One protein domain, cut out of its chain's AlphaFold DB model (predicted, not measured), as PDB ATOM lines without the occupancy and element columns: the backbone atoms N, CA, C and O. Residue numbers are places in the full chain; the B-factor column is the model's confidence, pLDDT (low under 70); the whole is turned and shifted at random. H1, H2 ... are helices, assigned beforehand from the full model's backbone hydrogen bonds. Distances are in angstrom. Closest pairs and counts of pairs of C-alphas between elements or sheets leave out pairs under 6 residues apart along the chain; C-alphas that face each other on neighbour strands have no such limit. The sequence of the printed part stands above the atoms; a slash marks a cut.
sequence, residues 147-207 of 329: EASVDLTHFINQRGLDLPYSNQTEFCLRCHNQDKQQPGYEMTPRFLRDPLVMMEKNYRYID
ATOM      1  N   GLU A 147     416.488 151.201 191.178       88.56
ATOM      2  CA  GLU A 147     415.242 151.829 190.774       88.56
ATOM      3  C   GLU A 147     414.127 150.787 190.871       88.56
ATOM      4  O   GLU A 147     414.048 149.864 190.067       88.56
ATOM      5  N   ALA A 148     413.216 150.932 191.840       88.12
ATOM      6  CA  ALA A 148     412.170 149.932 192.092       88.12
ATOM      7  C   ALA A 148     411.356 149.578 190.832       88.12
ATOM      8  O   ALA A 148     411.007 148.422 190.629       88.12
ATOM      9  N   SER A 149     411.082 150.551 189.960       87.12
ATOM     10  CA  SER A 149     410.355 150.355 188.700       87.12
ATOM     11  C   SER A 149     411.117 149.589 187.613       87.12
ATOM     12  O   SER A 149     410.501 149.226 186.613       87.12
ATOM     13  N   VAL A 150     412.429 149.395 187.769       85.94
ATOM     14  CA  VAL A 150     413.316 148.758 186.783       85.94
ATOM     15  C   VAL A 150     413.901 147.462 187.343       85.94
ATOM     16  O   VAL A 150     413.856 146.427 186.683       85.94
ATOM     17  N   ASP A 151     414.406 147.501 188.575       88.25
ATOM     18  CA  ASP A 151     415.129 146.389 189.187       88.25
ATOM     19  C   ASP A 151     414.244 145.326 189.814       88.25
ATOM     20  O   ASP A 151     414.687 144.185 189.976       88.25
ATOM     21  N   LEU A 152     413.018 145.686 190.195       90.88
ATOM     22  CA  LEU A 152     412.068 144.738 190.756       90.88
ATOM     23  C   LEU A 152     411.178 144.153 189.668       90.88
ATOM     24  O   LEU A 152     410.717 144.827 188.748       90.88
ATOM     25  N   THR A 153     410.879 142.873 189.837       90.38
ATOM     26  CA  THR A 153     409.953 142.119 189.004       90.38
ATOM     27  C   THR A 153     408.606 142.805 189.038       90.38
ATOM     28  O   THR A 153     408.077 143.156 190.097       90.38
ATOM     29  N   HIS A 154     408.061 143.027 187.851       89.00
ATOM     30  CA  HIS A 154     406.863 143.812 187.684       89.00
ATOM     31  C   HIS A 154     405.625 142.933 187.884       89.00
ATOM     32  O   HIS A 154     405.225 142.163 187.015       89.00
ATOM     33  N   PHE A 155     405.051 143.004 189.082       90.25
ATOM     34  CA  PHE A 155     403.868 142.246 189.458       90.25
ATOM     35  C   PHE A 155     402.601 143.001 189.091       90.25
ATOM     36  O   PHE A 155     402.564 144.221 189.161       90.25
ATOM     37  N   ILE A 156     401.519 142.310 188.754       89.81
ATOM     38  CA  ILE A 156     400.281 142.988 188.368       89.81
ATOM     39  C   ILE A 156     399.672 143.672 189.603       89.81
ATOM     40  O   ILE A 156     399.586 143.085 190.686       89.81
ATOM     41  N   ASN A 157     399.238 144.927 189.461       87.81
ATOM     42  CA  ASN A 157     398.609 145.652 190.561       87.81
ATOM     43  C   ASN A 157     397.184 145.139 190.859       87.81
ATOM     44  O   ASN A 157     396.595 144.350 190.123       87.81
ATOM     45  N   GLN A 158     396.562 145.656 191.920       81.75
ATOM     46  CA  GLN A 158     395.230 145.219 192.373       81.75
ATOM     47  C   GLN A 158     394.107 145.385 191.338       81.75
ATOM     48  O   GLN A 158     393.066 144.734 191.445       81.75
ATOM     49  N   ARG A 159     394.296 146.264 190.345       85.94
ATOM     50  CA  ARG A 159     393.342 146.507 189.253       85.94
ATOM     51  C   ARG A 159     393.580 145.601 188.046       85.94
ATOM     52  O   ARG A 159     392.876 145.747 187.052       85.94
ATOM     53  N   GLY A 160     394.544 144.685 188.114       87.31
ATOM     54  CA  GLY A 160     394.906 143.839 186.984       87.31
ATOM     55  C   GLY A 160     395.787 144.551 185.955       87.31
ATOM     56  O   GLY A 160     395.833 144.114 184.809       87.31
ATOM     57  N   LEU A 161     396.435 145.661 186.324       88.75
ATOM     58  CA  LEU A 161     397.256 146.456 185.412       88.75
ATOM     59  C   LEU A 161     398.745 146.282 185.703       88.75
ATOM     60  O   LEU A 161     399.166 146.252 186.860       88.75
ATOM     61  N   ASP A 162     399.515 146.251 184.625       89.19
ATOM     62  CA  ASP A 162     400.970 146.252 184.630       89.19
ATOM     63  C   ASP A 162     401.462 147.710 184.637       89.19
ATOM     64  O   ASP A 162     401.550 148.350 183.588       89.19
ATOM     65  N   LEU A 163     401.676 148.288 185.825       87.81
ATOM     66  CA  LEU A 163     402.079 149.694 186.004       87.81
ATOM     67  C   LEU A 163     403.297 149.820 186.919       87.81
ATOM     68  O   LEU A 163     403.246 149.231 188.003       87.81
ATOM     69  N   PRO A 164     404.327 150.612 186.553       86.50
ATOM     70  CA  PRO A 164     405.543 150.758 187.349       86.50
ATOM     71  C   PRO A 164     405.270 151.071 188.819       86.50
ATOM     72  O   PRO A 164     404.296 151.755 189.143       86.50
ATOM     73  N   TYR A 165     406.152 150.600 189.698       89.69
ATOM     74  CA  TYR A 165     406.089 150.924 191.118       89.69
ATOM     75  C   TYR A 165     406.352 152.410 191.347       89.69
ATOM     76  O   TYR A 165     407.339 152.960 190.862       89.69
ATOM     77  N   SER A 166     405.477 153.046 192.117       84.75
ATOM     78  CA  SER A 166     405.671 154.415 192.595       84.75
ATOM     79  C   SER A 166     406.684 154.493 193.740       84.75
ATOM     80  O   SER A 166     407.379 155.498 193.871       84.75
ATOM     81  N   ASN A 167     406.781 153.428 194.540       85.50
ATOM     82  CA  ASN A 167     407.745 153.257 195.623       85.50
ATOM     83  C   ASN A 167     407.941 151.770 195.981       85.50
ATOM     84  O   ASN A 167     407.306 150.885 195.402       85.50
ATOM     85  N   GLN A 168     408.832 151.490 196.934       87.62
ATOM     86  CA  GLN A 168     409.164 150.120 197.342       87.62
ATOM     87  C   GLN A 168     408.014 149.446 198.099       87.62
ATOM     88  O   GLN A 168     407.778 148.252 197.930       87.62
ATOM     89  N   THR A 169     407.241 150.202 198.877       88.62
ATOM     90  CA  THR A 169     406.067 149.674 199.581       88.62
ATOM     91  C   THR A 169     405.038 149.105 198.619       88.62
ATOM     92  O   THR A 169     404.454 148.058 198.887       88.62
ATOM     93  N   GLU A 170     404.826 149.740 197.467       89.50
ATOM     94  CA  GLU A 170     403.904 149.223 196.464       89.50
ATOM     95  C   GLU A 170     404.289 147.808 196.012       89.50
ATOM     96  O   GLU A 170     403.404 146.966 195.877       89.50
ATOM     97  N   PHE A 171     405.585 147.519 195.852       91.62
ATOM     98  CA  PHE A 171     406.071 146.166 195.574       91.62
ATOM     99  C   PHE A 171     405.685 145.191 196.690       91.62
ATOM    100  O   PHE A 171     405.037 144.176 196.421       91.62
ATOM    101  N   CYS A 172     405.982 145.533 197.947       90.56
ATOM    102  CA  CYS A 172     405.636 144.705 199.104       90.56
ATOM    103  C   CYS A 172     404.128 144.406 199.149       90.56
ATOM    104  O   CYS A 172     403.714 143.263 199.340       90.56
ATOM    105  N   LEU A 173     403.295 145.422 198.909       89.94
ATOM    106  CA  LEU A 173     401.837 145.314 198.948       89.94
ATOM    107  C   LEU A 173     401.229 144.559 197.757       89.94
ATOM    108  O   LEU A 173     400.065 144.159 197.840       89.94
ATOM    109  N   ARG A 174     401.967 144.343 196.658       90.38
ATOM    110  CA  ARG A 174     401.519 143.442 195.579       90.38
ATOM    111  C   ARG A 174     401.615 141.974 195.997       90.38
ATOM    112  O   ARG A 174     400.787 141.189 195.542       90.38
ATOM    113  N   CYS A 175     402.546 141.621 196.884       89.62
ATOM    114  CA  CYS A 175     402.707 140.257 197.399       89.62
ATOM    115  C   CYS A 175     401.952 140.036 198.719       89.62
ATOM    116  O   CYS A 175     401.202 139.072 198.853       89.62
ATOM    117  N   HIS A 176     402.076 140.954 199.680       89.56
ATOM    118  CA  HIS A 176     401.471 140.861 201.014       89.56
ATOM    119  C   HIS A 176     400.012 141.349 201.042       89.56
ATOM    120  O   HIS A 176     399.630 142.245 201.804       89.56
ATOM    121  N   ASN A 177     399.190 140.750 200.176       88.81
ATOM    122  CA  ASN A 177     397.787 141.099 199.996       88.81
ATOM    123  C   ASN A 177     396.896 139.871 199.807       88.81
ATOM    124  O   ASN A 177     396.782 139.329 198.711       88.81
ATOM    125  N   GLN A 178     396.185 139.494 200.865       88.12
ATOM    126  CA  GLN A 178     395.348 138.303 200.934       88.12
ATOM    127  C   GLN A 178     394.317 138.241 199.804       88.12
ATOM    128  O   GLN A 178     394.033 137.156 199.302       88.12
ATOM    129  N   ASP A 179     393.769 139.387 199.397       86.25
ATOM    130  CA  ASP A 179     392.678 139.446 198.426       86.25
ATOM    131  C   ASP A 179     393.192 139.409 196.969       86.25
ATOM    132  O   ASP A 179     392.403 139.185 196.043       86.25
ATOM    133  N   LYS A 180     394.498 139.645 196.752       87.69
ATOM    134  CA  LYS A 180     395.156 139.778 195.437       87.69
ATOM    135  C   LYS A 180     396.628 139.335 195.461       87.69
ATOM    136  O   LYS A 180     397.506 140.088 195.047       87.69
ATOM    137  N   GLN A 181     396.895 138.120 195.934       87.31
ATOM    138  CA  GLN A 181     398.250 137.557 195.918       87.31
ATOM    139  C   GLN A 181     398.738 137.294 194.486       87.31
ATOM    140  O   GLN A 181     397.932 137.058 193.581       87.31
ATOM    141  N   GLN A 182     400.056 137.337 194.286       89.19
ATOM    142  CA  GLN A 182     400.656 137.101 192.975       89.19
ATOM    143  C   GLN A 182     400.662 135.607 192.631       89.19
ATOM    144  O   GLN A 182     401.064 134.801 193.476       89.19
ATOM    145  N   PRO A 183     400.266 135.225 191.402       88.06
ATOM    146  CA  PRO A 183     400.321 133.836 190.963       88.06
ATOM    147  C   PRO A 183     401.725 133.235 191.089       88.06
ATOM    148  O   PRO A 183     402.689 133.815 190.592       88.06
ATOM    149  N   GLY A 184     401.834 132.064 191.716       87.50
ATOM    150  CA  GLY A 184     403.104 131.369 191.955       87.50
ATOM    151  C   GLY A 184     403.844 131.803 193.225       87.50
ATOM    152  O   GLY A 184     404.832 131.164 193.580       87.50
ATOM    153  N   TYR A 185     403.359 132.838 193.916       86.44
ATOM    154  CA  TYR A 185     403.917 133.357 195.171       86.44
ATOM    155  C   TYR A 185     402.856 133.441 196.277       86.44
ATOM    156  O   TYR A 185     402.945 134.267 197.186       86.44
ATOM    157  N   GLU A 186     401.818 132.608 196.198       87.75
ATOM    158  CA  GLU A 186     400.738 132.601 197.172       87.75
ATOM    159  C   GLU A 186     401.211 132.095 198.544       87.75
ATOM    160  O   GLU A 186     401.660 130.965 198.727       87.75
ATOM    161  N   MET A 187     401.030 132.939 199.548       86.56
ATOM    162  CA  MET A 187     401.239 132.687 200.960       86.56
ATOM    163  C   MET A 187     399.953 132.190 201.617       86.56
ATOM    164  O   MET A 187     398.878 132.798 201.518       86.56
ATOM    165  N   THR A 188     400.080 131.099 202.368       86.50
ATOM    166  CA  THR A 188     399.001 130.606 203.226       86.50
ATOM    167  C   THR A 188     399.054 131.336 204.573       86.50
ATOM    168  O   THR A 188     400.103 131.321 205.217       86.50
ATOM    169  N   PRO A 189     397.958 131.972 205.032       87.50
ATOM    170  CA  PRO A 189     397.927 132.585 206.356       87.50
ATOM    171  C   PRO A 189     398.067 131.525 207.450       87.50
ATOM    172  O   PRO A 189     397.394 130.494 207.410       87.50
ATOM    173  N   ARG A 190     398.866 131.814 208.480       86.31
ATOM    174  CA  ARG A 190     399.041 130.922 209.639       86.31
ATOM    175  C   ARG A 190     397.810 130.913 210.547       86.31
ATOM    176  O   ARG A 190     397.539 129.933 211.232       86.31
ATOM    177  N   PHE A 191     397.063 132.015 210.561       88.31
ATOM    178  CA  PHE A 191     395.838 132.192 211.338       88.31
ATOM    179  C   PHE A 191     394.926 133.252 210.704       88.31
ATOM    180  O   PHE A 191     395.299 133.957 209.764       88.31
ATOM    181  N   LEU A 192     393.693 133.370 211.211       85.19
ATOM    182  CA  LEU A 192     392.736 134.367 210.730       85.19
ATOM    183  C   LEU A 192     393.303 135.784 210.910       85.19
ATOM    184  O   LEU A 192     393.605 136.183 212.029       85.19
ATOM    185  N   ARG A 193     393.364 136.555 209.817       81.25
ATOM    186  CA  ARG A 193     393.956 137.907 209.769       81.25
ATOM    187  C   ARG A 193     395.461 137.937 210.073       81.25
ATOM    188  O   ARG A 193     395.936 138.896 210.672       81.25
ATOM    189  N   ASP A 194     396.202 136.914 209.645       86.88
ATOM    190  CA  ASP A 194     397.667 136.926 209.693       86.88
ATOM    191  C   ASP A 194     398.229 138.214 209.049       86.88
ATOM    192  O   ASP A 194     397.970 138.458 207.862       86.88
ATOM    193  N   PRO A 195     398.986 139.044 209.799       81.69
ATOM    194  CA  PRO A 195     399.571 140.278 209.284       81.69
ATOM    195  C   PRO A 195     400.413 140.088 208.024       81.69
ATOM    196  O   PRO A 195     400.453 140.995 207.198       81.69
ATOM    197  N   LEU A 196     401.025 138.911 207.848       85.62
ATOM    198  CA  LEU A 196     401.859 138.603 206.688       85.62
ATOM    199  C   LEU A 196     401.083 138.717 205.373       85.62
ATOM    200  O   LEU A 196     401.613 139.220 204.391       85.62
ATOM    201  N   VAL A 197     399.826 138.273 205.337       88.06
ATOM    202  CA  VAL A 197     399.002 138.360 204.121       88.06
ATOM    203  C   VAL A 197     398.059 139.559 204.152       88.06
ATOM    204  O   VAL A 197     397.534 139.954 203.124       88.06
ATOM    205  N   MET A 198     397.835 140.175 205.310       87.06
ATOM    206  CA  MET A 198     396.925 141.317 205.461       87.06
ATOM    207  C   MET A 198     397.631 142.673 205.405       87.06
ATOM    208  O   MET A 198     397.018 143.688 205.747       87.06
ATOM    209  N   MET A 199     398.896 142.712 204.975       85.44
ATOM    210  CA  MET A 199     399.728 143.902 205.124       85.44
ATOM    211  C   MET A 199     399.174 145.112 204.383       85.44
ATOM    212  O   MET A 199     399.255 146.206 204.915       85.44
ATOM    213  N   GLU A 200     398.509 144.957 203.237       83.12
ATOM    214  CA  GLU A 200     397.845 146.103 202.596       83.12
ATOM    215  C   GLU A 200     396.829 146.792 203.522       83.12
ATOM    216  O   GLU A 200     396.804 148.020 203.640       83.12
ATOM    217  N   LYS A 201     395.984 146.007 204.197       80.00
ATOM    218  CA  LYS A 201     394.993 146.551 205.131       80.00
ATOM    219  C   LYS A 201     395.689 147.114 206.365       80.00
ATOM    220  O   LYS A 201     395.319 148.193 206.822       80.00
ATOM    221  N   ASN A 202     396.708 146.429 206.874       78.25
ATOM    222  CA  ASN A 202     397.456 146.906 208.030       78.25
ATOM    223  C   ASN A 202     398.163 148.226 207.710       78.25
ATOM    224  O   ASN A 202     397.933 149.200 208.409       78.25
ATOM    225  N   TYR A 203     398.903 148.301 206.612       77.12
ATOM    226  CA  TYR A 203     399.624 149.487 206.159       77.12
ATOM    227  C   TYR A 203     398.714 150.704 205.957       77.12
ATOM    228  O   TYR A 203     399.073 151.831 206.276       77.12
ATOM    229  N   ARG A 204     397.489 150.503 205.456       73.44
ATOM    230  CA  ARG A 204     396.553 151.615 205.224       73.44
ATOM    231  C   ARG A 204     395.764 152.043 206.459       73.44
ATOM    232  O   ARG A 204     395.377 153.208 206.545       73.44
ATOM    233  N   TYR A 205     395.460 151.120 207.371       66.75
ATOM    234  CA  TYR A 205     394.459 151.352 208.421       66.75
ATOM    235  C   TYR A 205     394.979 151.183 209.856       66.75
ATOM    236  O   TYR A 205     394.376 151.743 210.774       66.75
ATOM    237  N   ILE A 206     396.066 150.437 210.055       59.56
ATOM    238  CA  ILE A 206     396.662 150.132 211.365       59.56
ATOM    239  C   ILE A 206     398.023 150.831 211.498       59.56
ATOM    240  O   ILE A 206     398.190 151.597 212.439       59.56
ATOM    241  N   ASP A 207     398.926 150.670 210.526       58.50
ATOM    242  CA  ASP A 207     400.248 151.301 210.471       58.50
ATOM    243  C   ASP A 207     400.202 152.688 209.801       58.50
ATOM    244  O   ASP A 207     400.551 152.914 208.646       58.50
TER     245      ASP A 207
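Overview. This is residues 147 to 207 of the 329 residues of a protein of Methyloprofundus sedimenti (UniProt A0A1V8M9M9). With little regular structure, this is a row of three short helices, H1, H2 and H3, with H2 in the middle, strung together by two wide loops. The loop of residues 152 to 167 returns to H2 beside H1; that of residues 176 to 198 makes a wide detour before H3. Of 61 printed residues, 19 are in named elements, all helix, with no named strand. The whole is compact, radius of gyration of the C-alphas 11.7 A, spanning 34 by 26 by 19 A.

Arrangement. Start at H1, residues 148 to 151, close but not clearly touching H2, residues 168 to 175: their closest C-alphas, Ala 148 and Gln 168, are 6.1 A apart. H2 is close but not clearly touching H3, residues 199 to 205; their closest C-alphas, Leu 173 and Glu 200, are 5.5 A apart. H2 and H3 run opposite ways at a steep tilt of 61 degrees. H1 and H3 are apart. Every O i to N i+4 pair is within hydrogen-bond range in H3, 3 of 4 in H2; H1 is too short for one.

Along the chain. Find C-alpha 148 at (412.170, 149.932, 192.092); H1 runs 5.5 A. H2 runs 11.8 A from C-alpha 168, and H3 9.7 A to C-alpha 205 at (394.459, 151.352, 208.421).

Size, cuts and confidence. The C-alphas farthest apart, Glu 147 and Leu 192, are 34.8 A apart. Both links are long; the printed part has no cut. Look for pLDDT under 70 at residues 205 to 207.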